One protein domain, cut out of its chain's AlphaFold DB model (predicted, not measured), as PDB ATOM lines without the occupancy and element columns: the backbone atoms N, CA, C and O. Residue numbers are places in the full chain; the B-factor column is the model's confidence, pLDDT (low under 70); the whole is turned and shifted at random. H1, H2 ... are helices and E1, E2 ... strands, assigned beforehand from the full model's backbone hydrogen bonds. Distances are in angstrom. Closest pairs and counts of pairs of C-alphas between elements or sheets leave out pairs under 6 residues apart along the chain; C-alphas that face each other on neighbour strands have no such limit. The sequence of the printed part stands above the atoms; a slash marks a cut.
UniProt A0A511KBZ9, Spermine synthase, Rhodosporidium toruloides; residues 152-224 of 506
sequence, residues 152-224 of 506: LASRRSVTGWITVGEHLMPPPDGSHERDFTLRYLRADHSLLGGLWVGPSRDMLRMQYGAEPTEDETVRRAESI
ATOM      1  N   LEU A 152      41.031  12.673 -29.865       91.44
ATOM      2  CA  LEU A 152      41.943  12.450 -28.737       91.44
ATOM      3  C   LEU A 152      41.923  10.996 -28.258       91.44
ATOM      4  O   LEU A 152      42.952  10.452 -27.861       91.44
ATOM      5  N   ALA A 153      40.751  10.362 -28.298       90.50
ATOM      6  CA  ALA A 153      40.574   8.952 -27.986       90.50
ATOM      7  C   ALA A 153      39.314   8.410 -28.659       90.50
ATOM      8  O   ALA A 153      38.321   9.121 -28.785       90.50
ATOM      9  N   SER A 154      39.336   7.140 -29.051       87.69
ATOM     10  CA  SER A 154      38.144   6.437 -29.520       87.69
ATOM     11  C   SER A 154      38.214   4.963 -29.143       87.69
ATOM     12  O   SER A 154      39.269   4.335 -29.272       87.69
ATOM     13  N   ARG A 155      37.109   4.413 -28.632       84.31
ATOM     14  CA  ARG A 155      37.012   3.009 -28.225       84.31
ATOM     15  C   ARG A 155      35.585   2.490 -28.353       84.31
ATOM     16  O   ARG A 155      34.658   3.068 -27.794       84.31
ATOM     17  N   ARG A 156      35.424   1.334 -29.002       82.88
ATOM     18  CA  ARG A 156      34.173   0.568 -28.957       82.88
ATOM     19  C   ARG A 156      33.966  -0.005 -27.557       82.88
ATOM     20  O   ARG A 156      34.860  -0.663 -27.024       82.88
ATOM     21  N   SER A 157      32.787   0.221 -27.000       84.88
ATOM     22  CA  SER A 157      32.385  -0.210 -25.664       84.88
ATOM     23  C   SER A 157      30.954  -0.767 -25.683       84.88
ATOM     24  O   SER A 157      30.470  -1.190 -26.737       84.88
ATOM     25  N   VAL A 158      30.296  -0.848 -24.526       84.56
ATOM     26  CA  VAL A 158      28.986  -1.505 -24.377       84.56
ATOM     27  C   VAL A 158      27.829  -0.674 -24.931       84.56
ATOM     28  O   VAL A 158      26.847  -1.259 -25.379       84.56
ATOM     29  N   THR A 159      27.952   0.658 -24.962       81.62
ATOM     30  CA  THR A 159      26.920   1.562 -25.505       81.62
ATOM     31  C   THR A 159      27.194   2.050 -26.930       81.62
ATOM     32  O   THR A 159      26.402   2.823 -27.459       81.62
ATOM     33  N   GLY A 160      28.272   1.586 -27.572       81.62
ATOM     34  CA  GLY A 160      28.650   2.001 -28.928       81.62
ATOM     35  C   GLY A 160      30.115   2.414 -29.032       81.62
ATOM     36  O   GLY A 160      30.957   1.983 -28.237       81.62
ATOM     37  N   TRP A 161      30.446   3.227 -30.034       84.81
ATOM     38  CA  TRP A 161      31.744   3.891 -30.119       84.81
ATOM     39  C   TRP A 161      31.768   5.121 -29.230       84.81
ATOM     40  O   TRP A 161      31.033   6.078 -29.462       84.81
ATOM     41  N   ILE A 162      32.649   5.100 -28.234       89.88
ATOM     42  CA  ILE A 162      32.894   6.254 -27.384       89.88
ATOM     43  C   ILE A 162      34.079   7.019 -27.956       89.88
ATOM     44  O   ILE A 162      35.174   6.464 -28.065       89.88
ATOM     45  N   THR A 163      33.870   8.286 -28.302       91.88
ATOM     46  CA  THR A 163      34.892   9.140 -28.921       91.88
ATOM     47  C   THR A 163      35.045  10.437 -28.136       91.88
ATOM     48  O   THR A 163      34.061  11.120 -27.844       91.88
ATOM     49  N   VAL A 164      36.294  10.799 -27.846       95.81
ATOM     50  CA  VAL A 164      36.695  12.131 -27.391       95.81
ATOM     51  C   VAL A 164      37.376  12.842 -28.542       95.81
ATOM     52  O   VAL A 164      38.359  12.338 -29.090       95.81
ATOM     53  N   GLY A 165      36.889  14.027 -28.881       94.31
ATOM     54  CA  GLY A 165      37.515  14.857 -29.896       94.31
ATOM     55  C   GLY A 165      37.523  16.331 -29.538       94.31
ATOM     56  O   GLY A 165      36.860  16.769 -28.602       94.31
ATOM     57  N   GLU A 166      38.300  17.078 -30.305       94.88
ATOM     58  CA  GLU A 166      38.393  18.521 -30.297       94.88
ATOM     59  C   GLU A 166      38.109  19.070 -31.684       94.88
ATOM     60  O   GLU A 166      38.597  18.566 -32.702       94.88
ATOM     61  N   HIS A 167      37.326  20.139 -31.716       92.31
ATOM     62  CA  HIS A 167      37.011  20.846 -32.938       92.31
ATOM     63  C   HIS A 167      36.994  22.351 -32.696       92.31
ATOM     64  O   HIS A 167      36.390  22.823 -31.736       92.31
ATOM     65  N   LEU A 168      37.648  23.108 -33.577       91.44
ATOM     66  CA  LEU A 168      37.588  24.565 -33.559       91.44
ATOM     67  C   LEU A 168      36.246  25.012 -34.139       91.44
ATOM     68  O   LEU A 168      36.024  24.897 -35.343       91.44
ATOM     69  N   MET A 169      35.364  25.519 -33.282       87.50
ATOM     70  CA  MET A 169      34.060  26.014 -33.714       87.50
ATOM     71  C   MET A 169      34.182  27.408 -34.341       87.50
ATOM     72  O   MET A 169      35.013  28.209 -33.902       87.50
ATOM     73  N   PRO A 170      33.348  27.738 -35.343       83.44
ATOM     74  CA  PRO A 170      33.268  29.099 -35.840       83.44
ATOM     75  C   PRO A 170      32.771  30.036 -34.719       83.44
ATOM     76  O   PRO A 170      31.798  29.716 -34.030       83.44
ATOM     77  N   PRO A 171      33.417  31.194 -34.528       78.31
ATOM     78  CA  PRO A 171      33.036  32.153 -33.503       78.31
ATOM     79  C   PRO A 171      31.670  32.787 -33.809       78.31
ATOM     80  O   PRO A 171      31.381  33.062 -34.977       78.31
ATOM     81  N   PRO A 172      30.858  33.127 -32.788       72.25
ATOM     82  CA  PRO A 172      29.544  33.747 -32.996       72.25
ATOM     83  C   PRO A 172      29.595  35.108 -33.706       72.25
ATOM     84  O   PRO A 172      28.635  35.499 -34.362       72.25
ATOM     85  N   ASP A 173      30.699  35.841 -33.553       74.75
ATOM     86  CA  ASP A 173      30.925  37.166 -34.144       74.75
ATOM     87  C   ASP A 173      31.689  37.116 -35.481       74.75
ATOM     88  O   ASP A 173      31.953  38.160 -36.078       74.75
ATOM     89  N   GLY A 174      32.052  35.919 -35.956       69.69
ATOM     90  CA  GLY A 174      32.842  35.722 -37.172       69.69
ATOM     91  C   GLY A 174      34.311  36.163 -37.071       69.69
ATOM     92  O   GLY A 174      35.003  36.164 -38.087       69.69
ATOM     93  N   SER A 175      34.808  36.535 -35.885       71.88
ATOM     94  CA  SER A 175      36.197  36.975 -35.688       71.88
ATOM     95  C   SER A 175      37.164  35.797 -35.529       71.88
ATOM     96  O   SER A 175      36.982  34.947 -34.674       71.88
ATOM     97  N   HIS A 176      38.259  35.746 -36.287       66.75
ATOM     98  CA  HIS A 176      39.243  34.653 -36.168       66.75
ATOM     99  C   HIS A 176      40.275  34.847 -35.039       66.75
ATOM    100  O   HIS A 176      41.285  34.149 -35.004       66.75
ATOM    101  N   GLU A 177      40.059  35.805 -34.134       70.25
ATOM    102  CA  GLU A 177      41.056  36.200 -33.128       70.25
ATOM    103  C   GLU A 177      41.036  35.342 -31.854       70.25
ATOM    104  O   GLU A 177      41.990  35.395 -31.082       70.25
ATOM    105  N   ARG A 178      39.974  34.560 -31.614       77.19
ATOM    106  CA  ARG A 178      39.766  33.808 -30.363       77.19
ATOM    107  C   ARG A 178      39.684  32.301 -30.595       77.19
ATOM    108  O   ARG A 178      39.082  31.858 -31.573       77.19
ATOM    109  N   ASP A 179      40.246  31.520 -29.673       87.12
ATOM    110  CA  ASP A 179      40.170  30.060 -29.691       87.12
ATOM    111  C   ASP A 179      38.788  29.597 -29.197       87.12
ATOM    112  O   ASP A 179      38.452  29.728 -28.022       87.12
ATOM    113  N   PHE A 180      37.976  29.036 -30.097       90.50
ATOM    114  CA  PHE A 180      36.680  28.414 -29.790       90.50
ATOM    115  C   PHE A 180      36.743  26.884 -29.887       90.50
ATOM    116  O   PHE A 180      35.796  26.228 -30.325       90.50
ATOM    117  N   THR A 181      37.874  26.293 -29.494       94.31
ATOM    118  CA  THR A 181      38.013  24.836 -29.442       94.31
ATOM    119  C   THR A 181      37.024  24.233 -28.447       94.31
ATOM    120  O   THR A 181      37.060  24.507 -27.242       94.31
ATOM    121  N   LEU A 182      36.154  23.381 -28.980       94.69
ATOM    122  CA  LEU A 182      35.216  22.535 -28.268       94.69
ATOM    123  C   LEU A 182      35.814  21.138 -28.123       94.69
ATOM    124  O   LEU A 182      36.066  20.476 -29.127       94.69
ATOM    125  N   ARG A 183      35.963  20.667 -26.885       96.94
ATOM    126  CA  ARG A 183      36.195  19.255 -26.585       96.94
ATOM    127  C   ARG A 183      34.868  18.559 -26.324       96.94
ATOM    128  O   ARG A 183      34.118  19.001 -25.460       96.94
ATOM    129  N   TYR A 184      34.586  17.460 -27.008       95.62
ATOM    130  CA  TYR A 184      33.333  16.716 -26.872       95.62
ATOM    131  C   TYR A 184      33.577  15.252 -26.501       95.62
ATOM    132  O   TYR A 184      34.589  14.665 -26.883       95.62
ATOM    133  N   LEU A 185      32.631  14.673 -25.763       95.12
ATOM    134  CA  LEU A 185      32.498  13.239 -25.522       95.12
ATOM    135  C   LEU A 185      31.214  12.775 -26.202       95.12
ATOM    136  O   LEU A 185      30.151  13.351 -25.964       95.12
ATOM    137  N   ARG A 186      31.297  11.740 -27.034       90.69
ATOM    138  CA  ARG A 186      30.132  11.194 -27.738       90.69
ATOM    139  C   ARG A 186      30.070   9.676 -27.667       90.69
ATOM    140  O   ARG A 186      31.116   9.036 -27.605       90.69
ATOM    141  N   ALA A 187      28.852   9.148 -27.726       87.56
ATOM    142  CA  ALA A 187      28.546   7.751 -28.003       87.56
ATOM    143  C   ALA A 187      27.830   7.684 -29.354       87.56
ATOM    144  O   ALA A 187      26.728   8.219 -29.495       87.56
ATOM    145  N   ASP A 188      28.476   7.087 -30.354       82.69
ATOM    146  CA  ASP A 188      28.016   7.072 -31.743       82.69
ATOM    147  C   ASP A 188      27.535   8.468 -32.205       82.69
ATOM    148  O   ASP A 188      28.308   9.428 -32.204       82.69
ATOM    149  N   HIS A 189      26.261   8.618 -32.580       76.75
ATOM    150  CA  HIS A 189      25.674   9.864 -33.091       76.75
ATOM    151  C   HIS A 189      25.102  10.794 -32.009       76.75
ATOM    152  O   HIS A 189      24.291  11.670 -32.307       76.75
ATOM    153  N   SER A 190      25.534  10.643 -30.757       80.31
ATOM    154  CA  SER A 190      25.024  11.444 -29.645       80.31
ATOM    155  C   SER A 190      26.116  12.002 -28.753       80.31
ATOM    156  O   SER A 190      27.037  11.294 -28.354       80.31
ATOM    157  N   LEU A 191      25.978  13.274 -28.383       88.38
ATOM    158  CA  LEU A 191      26.857  13.926 -27.420       88.38
ATOM    159  C   LEU A 191      26.470  13.545 -25.989       88.38
ATOM    160  O   LEU A 191      25.325  13.704 -25.585       88.38
ATOM    161  N   LEU A 192      27.456  13.097 -25.216       91.81
ATOM    162  CA  LEU A 192      27.333  12.837 -23.779       91.81
ATOM    163  C   LEU A 192      27.804  14.028 -22.930       91.81
ATOM    164  O   LEU A 192      27.649  14.041 -21.711       91.81
ATOM    165  N   GLY A 193      28.437  15.018 -23.560       93.25
ATOM    166  CA  GLY A 193      28.909  16.235 -22.914       93.25
ATOM    167  C   GLY A 193      30.084  16.869 -23.649       93.25
ATOM    168  O   GLY A 193      30.549  16.378 -24.679       93.25
ATOM    169  N   GLY A 194      30.571  17.983 -23.114       95.12
ATOM    170  CA  GLY A 194      31.677  18.714 -23.713       95.12
ATOM    171  C   GLY A 194      32.088  19.948 -22.923       95.12
ATOM    172  O   GLY A 194      31.374  20.396 -22.023       95.12
ATOM    173  N   LEU A 195      33.252  20.485 -23.278       96.94
ATOM    174  CA  LEU A 195      33.900  21.621 -22.640       96.94
ATOM    175  C   LEU A 195      34.448  22.602 -23.679       96.94
ATOM    176  O   LEU A 195      35.130  22.211 -24.629       96.94
ATOM    177  N   TRP A 196      34.226  23.891 -23.445       95.75
ATOM    178  CA  TRP A 196      34.865  24.984 -24.175       95.75
ATOM    179  C   TRP A 196      36.301  25.190 -23.675       95.75
ATOM    180  O   TRP A 196      36.578  26.072 -22.856       95.75
ATOM    181  N   VAL A 197      37.224  24.344 -24.142       96.50
ATOM    182  CA  VAL A 197      38.637  24.350 -23.720       96.50
ATOM    183  C   VAL A 197      39.428  25.513 -24.316       96.50
ATOM    184  O   VAL A 197      40.284  26.063 -23.631       96.50
ATOM    185  N   GLY A 198      39.107  25.942 -25.542       94.56
ATOM    186  CA  GLY A 198      39.754  27.089 -26.190       94.56
ATOM    187  C   GLY A 198      39.579  28.392 -25.399       94.56
ATOM    188  O   GLY A 198      40.573  28.950 -24.927       94.56
ATOM    189  N   PRO A 199      38.331  28.818 -25.111       93.75
ATOM    190  CA  PRO A 199      38.085  30.031 -24.333       93.75
ATOM    191  C   PRO A 199      38.682  29.973 -22.922       93.75
ATOM    192  O   PRO A 199      39.139  30.987 -22.396       93.75
ATOM    193  N   SER A 200      38.707  28.782 -22.310       95.12
ATOM    194  CA  SER A 200      39.354  28.584 -21.012       95.12
ATOM    195  C   SER A 200      40.861  28.817 -21.095       95.12
ATOM    196  O   SER A 200      41.416  29.564 -20.288       95.12
ATOM    197  N   ARG A 201      41.516  28.244 -22.110       95.00
ATOM    198  CA  ARG A 201      42.952  28.394 -22.353       95.00
ATOM    199  C   ARG A 201      43.328  29.856 -22.570       95.00
ATOM    200  O   ARG A 201      44.248  30.347 -21.920       95.00
ATOM    201  N   ASP A 202      42.586  30.566 -23.416       92.75
ATOM    202  CA  ASP A 202      42.821  31.984 -23.701       92.75
ATOM    203  C   ASP A 202      42.659  32.862 -22.454       92.75
ATOM    204  O   ASP A 202      43.506  33.711 -22.175       92.75
ATOM    205  N   MET A 203      41.620  32.616 -21.651       91.38
ATOM    206  CA  MET A 203      41.403  33.336 -20.394       91.38
ATOM    207  C   MET A 203      42.555  33.118 -19.404       91.38
ATOM    208  O   MET A 203      43.059  34.080 -18.822       91.38
ATOM    209  N   LEU A 204      43.021  31.877 -19.247       93.00
ATOM    210  CA  LEU A 204      44.124  31.559 -18.339       93.00
ATOM    211  C   LEU A 204      45.453  32.154 -18.816       93.00
ATOM    212  O   LEU A 204      46.199  32.695 -17.998       93.00
ATOM    213  N   ARG A 205      45.720  32.139 -20.127       93.44
ATOM    214  CA  ARG A 205      46.881  32.823 -20.720       93.44
ATOM    215  C   ARG A 205      46.873  34.314 -20.403       93.44
ATOM    216  O   ARG A 205      47.893  34.848 -19.975       93.44
ATOM    217  N   MET A 206      45.726  34.980 -20.565       91.88
ATOM    218  CA  MET A 206      45.581  36.404 -20.244       91.88
ATOM    219  C   MET A 206      45.749  36.680 -18.744       91.88
ATOM    220  O   MET A 206      46.339  37.692 -18.373       91.88
ATOM    221  N   GLN A 207      45.247  35.791 -17.881       91.56
ATOM    222  CA  GLN A 207      45.301  35.963 -16.431       91.56
ATOM    223  C   GLN A 207      46.709  35.748 -15.854       91.56
ATOM    224  O   GLN A 207      47.125  36.503 -14.974       91.56
ATOM    225  N   TYR A 208      47.426  34.720 -16.310       90.81
ATOM    226  CA  TYR A 208      48.704  34.302 -15.719       90.81
ATOM    227  C   TYR A 208      49.932  34.666 -16.564       90.81
ATOM    228  O   TYR A 208      51.055  34.552 -16.077       90.81
ATOM    229  N   GLY A 209      49.749  35.111 -17.811       91.12
ATOM    230  CA  GLY A 209      50.844  35.472 -18.717       91.12
ATOM    231  C   GLY A 209      51.698  34.284 -19.179       91.12
ATOM    232  O   GLY A 209      52.822  34.488 -19.638       91.12
ATOM    233  N   ALA A 210      51.198  33.055 -19.037       91.50
ATOM    234  CA  ALA A 210      51.881  31.816 -19.401       91.50
ATOM    235  C   ALA A 210      50.892  30.798 -19.988       91.50
ATOM    236  O   ALA A 210      49.683  30.904 -19.775       91.50
ATOM    237  N   GLU A 211      51.411  29.808 -20.715       92.69
ATOM    238  CA  GLU A 211      50.610  28.690 -21.219       92.69
ATOM    239  C   GLU A 211      50.076  27.848 -20.047       92.69
ATOM    240  O   GLU A 211      50.885  27.310 -19.283       92.69
ATOM    241  N   PRO A 212      48.745  27.736 -19.874       94.31
ATOM    242  CA  PRO A 212      48.166  26.944 -18.801       94.31
ATOM    243  C   PRO A 212      48.376  25.455 -19.057       94.31
ATOM    244  O   PRO A 212      48.484  25.000 -20.200       94.31
ATOM    245  N   THR A 213      48.372  24.674 -17.982       95.00
ATOM    246  CA  THR A 213      48.351  23.219 -18.121       95.00
ATOM    247  C   THR A 213      47.012  22.742 -18.685       95.00
ATOM    248  O   THR A 213      45.977  23.410 -18.579       95.00
ATOM    249  N   GLU A 214      47.024  21.551 -19.281       93.62
ATOM    250  CA  GLU A 214      45.807  20.926 -19.799       93.62
ATOM    251  C   GLU A 214      44.788  20.674 -18.676       93.62
ATOM    252  O   GLU A 214      43.611  21.001 -18.818       93.62
ATOM    253  N   ASP A 215      45.259  20.213 -17.514       93.88
ATOM    254  CA  ASP A 215      44.419  20.006 -16.335       93.88
ATOM    255  C   ASP A 215      43.772  21.310 -15.851       93.88
ATOM    256  O   ASP A 215      42.583  21.326 -15.542       93.88
ATOM    257  N   GLU A 216      44.504  22.428 -15.805       93.62
ATOM    258  CA  GLU A 216      43.932  23.728 -15.420       93.62
ATOM    259  C   GLU A 216      42.908  24.243 -16.432       93.62
ATOM    260  O   GLU A 216      41.872  24.788 -16.034       93.62
ATOM    261  N   THR A 217      43.180  24.031 -17.722       95.75
ATOM    262  CA  THR A 217      42.276  24.386 -18.822       95.75
ATOM    263  C   THR A 217      40.961  23.618 -18.691       95.75
ATOM    264  O   THR A 217      39.889  24.214 -18.613       95.75
ATOM    265  N   VAL A 218      41.020  22.291 -18.569       96.56
ATOM    266  CA  VAL A 218      39.836  21.434 -18.390       96.56
ATOM    267  C   VAL A 218      39.106  21.744 -17.088       96.56
ATOM    268  O   VAL A 218      37.871  21.764 -17.046       96.56
ATOM    269  N   ARG A 219      39.855  22.013 -16.013       94.38
ATOM    270  CA  ARG A 219      39.283  22.297 -14.697       94.38
ATOM    271  C   ARG A 219      38.324  23.481 -14.768       94.38
ATOM    272  O   ARG A 219      37.228  23.385 -14.219       94.38
ATOM    273  N   ARG A 220      38.718  24.556 -15.455       93.69
ATOM    274  CA  ARG A 220      37.995  25.838 -15.523       93.69
ATOM    275  C   ARG A 220      37.178  26.033 -16.799       93.69
ATOM    276  O   ARG A 220      36.576  27.092 -16.956       93.69
ATOM    277  N   ALA A 221      37.171  25.066 -17.709       96.12
ATOM    278  CA  ALA A 221      36.375  25.148 -18.921       96.12
ATOM    279  C   ALA A 221      34.869  25.170 -18.617       96.12
ATOM    280  O   ALA A 221      34.398  24.620 -17.616       96.12
ATOM    281  N   GLU A 222      34.124  25.834 -19.499       95.06
ATOM    282  CA  GLU A 222      32.669  25.917 -19.430       95.06
ATOM    283  C   GLU A 222      32.043  24.705 -20.120       95.06
ATOM    284  O   GLU A 222      32.472  24.304 -21.203       95.06
ATOM    285  N   SER A 223      31.007  24.145 -19.503       93.81
ATOM    286  CA  SER A 223      30.168  23.110 -20.106       93.81
ATOM    287  C   SER A 223      29.478  23.612 -21.376       93.81
ATOM    288  O   SER A 223      29.026  24.758 -21.428       93.81
ATOM    289  N   ILE A 224      29.314  22.733 -22.367       90.56
ATOM    290  CA  ILE A 224      28.417  23.001 -23.504       90.56
ATOM    291  C   ILE A 224      26.932  22.878 -23.159       90.56
ATOM    292  O   ILE A 224      26.101  23.459 -23.848       90.56
TER     293      ILE A 224
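This is residues 152 to 224 of the 506 residues of the protein "Spermine synthase" of Rhodosporidium toruloides (UniProt A0A511KBZ9). A twisted antiparallel sheet of four strands makes one end of an elongated domain, and two short helices, H1 and H2, gather at the other end, where H1 follows directly from the last strand, E4, and H2 is set crosswise to it. At this helical end a long loop, residues 169 to 180, joins E2 to E3, while the tight turns from E1 to E2 and from E3 to E4 lie at the far end of the sheet. The printed part has 73 residues, with the named elements E1, E2, E3, E4, H1 and H2 in that order along the chain, and its class is mixed, helices and strands. The sheet's order is E1, E2, E3, E4. The whole is only just loose, close to compact, with a radius of gyration of the C-alphas of 13.8 A and spans of 43 by 28 by 17 A.

Begin with the sheet: E1, residues 152 to 156, E2, residues 161 to 168, E3, residues 181 to 187, and E4, residues 190 to 196, form a meander, each strand the antiparallel neighbour of the one before. E1 and E2 are a hairpin at 158 degrees between directions; look for N 155 and O 162, 2.9 A apart. In the hairpin of E2 and E3, at 165 degrees, N 182 and O 167 are 2.8 A apart. In the hairpin of E3 and E4, at 157 degrees, N 195 and O 183 are 2.8 A apart. The edge strands E1 and E4 are apart. H1, residues 197 to 208, is on the sheet at a height over the sheet of 7.8 A, over none of the strands; its closest C-alpha pair with E3 is Thr 181 and Gly 198, 4.3 A. H2, residues 214 to 220, only grazes the sheet with its residues 217 to 220. H1 and H2 touch, about perpendicular at 88 degrees, their closest C-alphas being those of Arg 201 and Thr 217, 5.4 A apart. Every O i to N i+4 pair is within hydrogen-bond range in H1 and H2. Residues 222 to 223 make a short antiparallel pairing with residues 195 to 196 of E4.

Find C-alpha 152 at (41.943, 12.450, -28.737), where E1 begins. E2 is 21.8 A long from first to last C-alpha, E3 19.6 A and E4 17.6 A. From C-alpha 197 at (38.637, 24.350, -23.720), H1 runs 16.3 A. H2 ends at C-alpha 220, at (37.995, 25.838, -15.523).

The two C-alphas farthest apart are those of Val 158 and Gly 209, 43.3 A. The printed part has no cut. The link from E2 to E3, 12 residues, is long, and the others are tight. The mean pLDDT of the printed part is 89.2; look in the long link for residues 174 and 176, which are under 70.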